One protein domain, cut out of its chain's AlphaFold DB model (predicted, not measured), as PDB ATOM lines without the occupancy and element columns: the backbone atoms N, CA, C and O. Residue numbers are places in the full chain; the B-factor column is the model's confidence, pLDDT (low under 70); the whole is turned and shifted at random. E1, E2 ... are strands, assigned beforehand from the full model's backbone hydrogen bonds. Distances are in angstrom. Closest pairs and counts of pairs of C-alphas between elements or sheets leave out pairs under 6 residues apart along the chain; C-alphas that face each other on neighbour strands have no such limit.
ATOM      1  N   ARG A  78     106.506  80.938  77.850       73.00
ATOM      2  CA  ARG A  78     107.470  80.302  76.931       73.00
ATOM      3  C   ARG A  78     107.782  78.861  77.312       73.00
ATOM      4  O   ARG A  78     108.899  78.399  77.093       73.00
ATOM      5  N   LEU A  79     106.830  78.144  77.904       85.25
ATOM      6  CA  LEU A  79     107.056  76.739  78.236       85.25
ATOM      7  C   LEU A  79     107.244  75.916  76.959       85.25
ATOM      8  O   LEU A  79     106.519  76.066  75.973       85.25
ATOM      9  N   ARG A  80     108.232  75.023  76.989       91.50
ATOM     10  CA  ARG A  80     108.486  74.042  75.935       91.50
ATOM     11  C   ARG A  80     108.758  72.686  76.554       91.50
ATOM     12  O   ARG A  80     109.303  72.569  77.651       91.50
ATOM     13  N   CYS A  81     108.398  71.639  75.829       93.12
ATOM     14  CA  CYS A  81     108.831  70.299  76.164       93.12
ATOM     15  C   CYS A  81     110.324  70.178  75.851       93.12
ATOM     16  O   CYS A  81     110.723  70.139  74.691       93.12
ATOM     17  N   MET A  82     111.161  70.057  76.876       91.81
ATOM     18  CA  MET A  82     112.597  69.837  76.718       91.81
ATOM     19  C   MET A  82     112.886  68.455  76.115       91.81
ATOM     20  O   MET A  82     113.987  68.197  75.637       91.81
ATOM     21  N   ARG A  83     111.916  67.536  76.104       92.50
ATOM     22  CA  ARG A  83     112.094  66.212  75.502       92.50
ATOM     23  C   ARG A  83     111.912  66.232  73.982       92.50
ATOM     24  O   ARG A  83     112.785  65.744  73.270       92.50
ATOM     25  N   CYS A  84     110.813  66.788  73.483       92.50
ATOM     26  CA  CYS A  84     110.449  66.735  72.062       92.50
ATOM     27  C   CYS A  84     110.458  68.109  71.362       92.50
ATOM     28  O   CYS A  84     110.231  68.190  70.163       92.50
ATOM     29  N   GLY A  85     110.713  69.199  72.083       91.38
ATOM     30  CA  GLY A  85     110.783  70.554  71.525       91.38
ATOM     31  C   GLY A  85     109.424  71.216  71.283       91.38
ATOM     32  O   GLY A  85     109.380  72.414  70.991       91.38
ATOM     33  N   SER A  86     108.313  70.483  71.437       92.00
ATOM     34  CA  SER A  86     106.967  71.028  71.262       92.00
ATOM     35  C   SER A  86     106.723  72.229  72.182       92.00
ATOM     36  O   SER A  86     107.021  72.186  73.379       92.00
ATOM     37  N   GLY A  87     106.188  73.304  71.602       88.69
ATOM     38  CA  GLY A  87     105.793  74.515  72.322       88.69
ATOM     39  C   GLY A  87     104.350  74.471  72.821       88.69
ATOM     40  O   GLY A  87     103.704  73.423  72.806       88.69
ATOM     41  N   GLU A  88     103.843  75.639  73.214       85.69
ATOM     42  CA  GLU A  88     102.558  75.826  73.906       85.69
ATOM     43  C   GLU A  88     101.356  75.156  73.229       85.69
ATOM     44  O   GLU A  88     100.495  74.620  73.920       85.69
ATOM     45  N   ALA A  89     101.329  75.076  71.893       88.12
ATOM     46  CA  ALA A  89     100.253  74.415  71.144       88.12
ATOM     47  C   ALA A  89      99.994  72.956  71.582       88.12
ATOM     48  O   ALA A  89      98.854  72.489  71.535       88.12
ATOM     49  N   HIS A  90     101.025  72.253  72.065       90.75
ATOM     50  CA  HIS A  90     100.944  70.866  72.545       90.75
ATOM     51  C   HIS A  90     101.079  70.732  74.066       90.75
ATOM     52  O   HIS A  90     101.232  69.616  74.570       90.75
ATOM     53  N   LEU A  91     101.089  71.846  74.801       92.19
ATOM     54  CA  LEU A  91     101.138  71.837  76.256       92.19
ATOM     55  C   LEU A  91      99.733  72.041  76.820       92.19
ATOM     56  O   LEU A  91      98.968  72.886  76.353       92.19
ATOM     57  N   ARG A  92      99.397  71.260  77.842       92.94
ATOM     58  CA  ARG A  92      98.155  71.387  78.615       92.94
ATOM     59  C   ARG A  92      98.479  71.397  80.088       92.94
ATOM     60  O   ARG A  92      99.453  70.771  80.491       92.94
ATOM     61  N   ARG A  93      97.644  72.046  80.889       92.38
ATOM     62  CA  ARG A  93      97.690  71.950  82.348       92.38
ATOM     63  C   ARG A  93      96.593  71.014  82.840       92.38
ATOM     64  O   ARG A  93      95.527  70.945  82.231       92.38
ATOM     65  N   ALA A  94      96.910  70.225  83.856       92.75
ATOM     66  CA  ALA A  94      95.939  69.414  84.570       92.75
ATOM     67  C   ALA A  94      96.414  69.171  86.015       92.75
ATOM     68  O   ALA A  94      97.631  69.082  86.245       92.75
ATOM     69  N   PRO A  95      95.481  68.954  86.964       94.19
ATOM     70  CA  PRO A  95      95.812  68.499  88.309       94.19
ATOM     71  C   PRO A  95      96.700  67.252  88.261       94.19
ATOM     72  O   PRO A  95      96.379  66.250  87.614       94.19
ATOM     73  N   CYS A  96      97.857  67.324  88.914       91.00
ATOM     74  CA  CYS A  96      98.868  66.282  88.868       91.00
ATOM     75  C   CYS A  96      98.992  65.590  90.219       91.00
ATOM     76  O   CYS A  96      99.519  66.162  91.170       91.00
ATOM     77  N   MET A  97      98.608  64.314  90.264       90.12
ATOM     78  CA  MET A  97      98.714  63.498  91.478       90.12
ATOM     79  C   MET A  97     100.161  63.321  91.964       90.12
ATOM     80  O   MET A  97     100.396  63.099  93.141       90.12
ATOM     81  N   SER A  98     101.145  63.447  91.068       85.94
ATOM     82  CA  SER A  98     102.560  63.271  91.413       85.94
ATOM     83  C   SER A  98     103.150  64.455  92.184       85.94
ATOM     84  O   SER A  98     104.082  64.264  92.952       85.94
ATOM     85  N   CYS A  99     102.660  65.680  91.960       91.06
ATOM     86  CA  CYS A  99     103.208  66.887  92.596       91.06
ATOM     87  C   CYS A  99     102.171  67.737  93.340       91.06
ATOM     88  O   CYS A  99     102.524  68.805  93.844       91.06
ATOM     89  N   GLY A 100     100.906  67.305  93.359       91.75
ATOM     90  CA  GLY A 100      99.784  67.984  94.012       91.75
ATOM     91  C   GLY A 100      99.377  69.318  93.381       91.75
ATOM     92  O   GLY A 100      98.576  70.043  93.958       91.75
ATOM     93  N   ARG A 101      99.937  69.682  92.221       90.44
ATOM     94  CA  ARG A 101      99.755  70.996  91.579       90.44
ATOM     95  C   ARG A 101      99.136  70.869  90.191       90.44
ATOM     96  O   ARG A 101      99.168  69.799  89.587       90.44
ATOM     97  N   ASP A 102      98.629  71.980  89.666       90.69
ATOM     98  CA  ASP A 102      98.216  72.072  88.266       90.69
ATOM     99  C   ASP A 102      99.447  72.139  87.345       90.69
ATOM    100  O   ASP A 102     100.112  73.170  87.201       90.69
ATOM    101  N   CYS A 103      99.809  70.989  86.779       91.38
ATOM    102  CA  CYS A 103     101.103  70.767  86.147       91.38
ATOM    103  C   CYS A 103     100.974  70.781  84.627       91.38
ATOM    104  O   CYS A 103     100.134  70.070  84.065       91.38
ATOM    105  N   ALA A 104     101.839  71.536  83.942       91.94
ATOM    106  CA  ALA A 104     101.872  71.453  82.488       91.94
ATOM    107  C   ALA A 104     102.468  70.113  82.032       91.94
ATOM    108  O   ALA A 104     103.474  69.638  82.563       91.94
ATOM    109  N   TYR A 105     101.856  69.508  81.021       93.81
ATOM    110  CA  TYR A 105     102.318  68.291  80.375       93.81
ATOM    111  C   TYR A 105     102.229  68.409  78.856       93.81
ATOM    112  O   TYR A 105     101.434  69.174  78.313       93.81
ATOM    113  N   CYS A 106     103.063  67.638  78.166       94.44
ATOM    114  CA  CYS A 106     103.131  67.621  76.713       94.44
ATOM    115  C   CYS A 106     102.289  66.480  76.129       94.44
ATOM    116  O   CYS A 106     102.585  65.306  76.368       94.44
ATOM    117  N   GLU A 107     101.279  66.817  75.322       94.50
ATOM    118  CA  GLU A 107     100.447  65.845  74.598       94.50
ATOM    119  C   GLU A 107     101.244  65.106  73.513       94.50
ATOM    120  O   GLU A 107     101.044  63.912  73.314       94.50
ATOM    121  N   ALA A 108     102.215  65.765  72.868       91.06
ATOM    122  CA  ALA A 108     103.027  65.147  71.813       91.06
ATOM    123  C   ALA A 108     103.895  63.977  72.322       91.06
ATOM    124  O   ALA A 108     104.196  63.048  71.578       91.06
ATOM    125  N   CYS A 109     104.274  63.988  73.604       91.19
ATOM    126  CA  CYS A 109     105.042  62.905  74.217       91.19
ATOM    127  C   CYS A 109     104.169  61.785  74.802       91.19
ATOM    128  O   CYS A 109     104.726  60.790  75.256       91.19
ATOM    129  N   ILE A 110     102.838  61.923  74.847       87.81
ATOM    130  CA  ILE A 110     101.986  61.107  75.728       87.81
ATOM    131  C   ILE A 110     102.137  59.596  75.489       87.81
ATOM    132  O   ILE A 110     102.313  58.845  76.445       87.81
ATOM    133  N   LEU A 111     102.195  59.174  74.221       83.00
ATOM    134  CA  LEU A 111     102.363  57.771  73.814       83.00
ATOM    135  C   LEU A 111     103.781  57.226  74.064       83.00
ATOM    136  O   LEU A 111     103.995  56.019  74.072       83.00
ATOM    137  N   MET A 112     104.757  58.112  74.270       82.88
ATOM    138  CA  MET A 112     106.168  57.789  74.510       82.88
ATOM    139  C   MET A 112     106.591  58.057  75.964       82.88
ATOM    140  O   MET A 112     107.777  57.974  76.285       82.88
ATOM    141  N   GLY A 113     105.643  58.390  76.842       84.88
ATOM    142  CA  GLY A 113     105.868  58.784  78.232       84.88
ATOM    143  C   GLY A 113     105.498  60.248  78.472       84.88
ATOM    144  O   GLY A 113     106.071  61.167  77.878       84.88
ATOM    145  N   ARG A 114     104.543  60.468  79.381       87.81
ATOM    146  CA  ARG A 114     103.960  61.784  79.671       87.81
ATOM    147  C   ARG A 114     105.006  62.727  80.280       87.81
ATOM    148  O   ARG A 114     105.299  62.648  81.464       87.81
ATOM    149  N   SER A 115     105.542  63.635  79.464       92.56
ATOM    150  CA  SER A 115     106.484  64.676  79.903       92.56
ATOM    151  C   SER A 115     105.719  65.783  80.634       92.56
ATOM    152  O   SER A 115     104.776  66.328  80.062       92.56
ATOM    153  N   ARG A 116     106.093  66.085  81.881       92.50
ATOM    154  CA  ARG A 116     105.468  67.082  82.770       92.50
ATOM    155  C   ARG A 116     106.485  68.083  83.328       92.50
ATOM    156  O   ARG A 116     107.679  67.791  83.362       92.50
ATOM    157  N   GLU A 117     106.027  69.223  83.842       91.44
ATOM    158  CA  GLU A 117     106.895  70.176  84.562       91.44
ATOM    159  C   GLU A 117     107.563  69.519  85.778       91.44
ATOM    160  O   GLU A 117     108.751  69.715  86.012       91.44
ATOM    161  N   CYS A 118     106.812  68.699  86.520       91.25
ATOM    162  CA  CYS A 118     107.312  67.987  87.697       91.25
ATOM    163  C   CYS A 118     108.036  66.671  87.375       91.25
ATOM    164  O   CYS A 118     108.500  66.003  88.292       91.25
ATOM    165  N   GLU A 119     108.087  66.266  86.103       92.69
ATOM    166  CA  GLU A 119     108.766  65.040  85.685       92.69
ATOM    167  C   GLU A 119     110.210  65.359  85.302       92.69
ATOM    168  O   GLU A 119     110.464  66.226  84.455       92.69
TER     169      GLU A 119
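AT A GLANCE: This is residues 78 to 119 of the 658 residues of an uncharacterized protein of Paenibacillus sp. MY03 (UniProt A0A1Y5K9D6). With little regular structure, this is one twisted two-strand hairpin, E1 and E2, with looping stretches at the end away from its turn: residues 78 to 90 lead into E1, and residues 107 to 119 loop out after E2 and fold back beside it. The printed part has 42 residues, with no named helix and two antiparallel strands, E1 then E2; its class is all strand, with 12 residues in named elements. It is compact, with a radius of gyration of the C-alphas of 9.4 A, and spans 25 by 22 by 13 A.

HOW THE PARTS SIT: E1, residues 91 to 96, and E2, residues 101 to 106, form a hairpin through a tight link of 4 residues. Their directions stand at 144 degrees. C-alphas 93 and 104 face each other at 4.2 A. N 105 and O 92, 2.8 A apart, and N 96 and O 101, 2.9 A apart, are within hydrogen-bond range.

IN THESE COORDINATES: E1 begins at C-alpha 91 (101.138, 71.837, 76.256) and is 14.0 A long. E2 is 15.6 A long and ends at C-alpha 106 (103.131, 67.621, 76.713).

THE WHOLE: The two C-alphas farthest apart, of Gly 85 and Gly 100, are 25.2 A apart. The printed part has no cut, and no printed residue is under 70 in pLDDT.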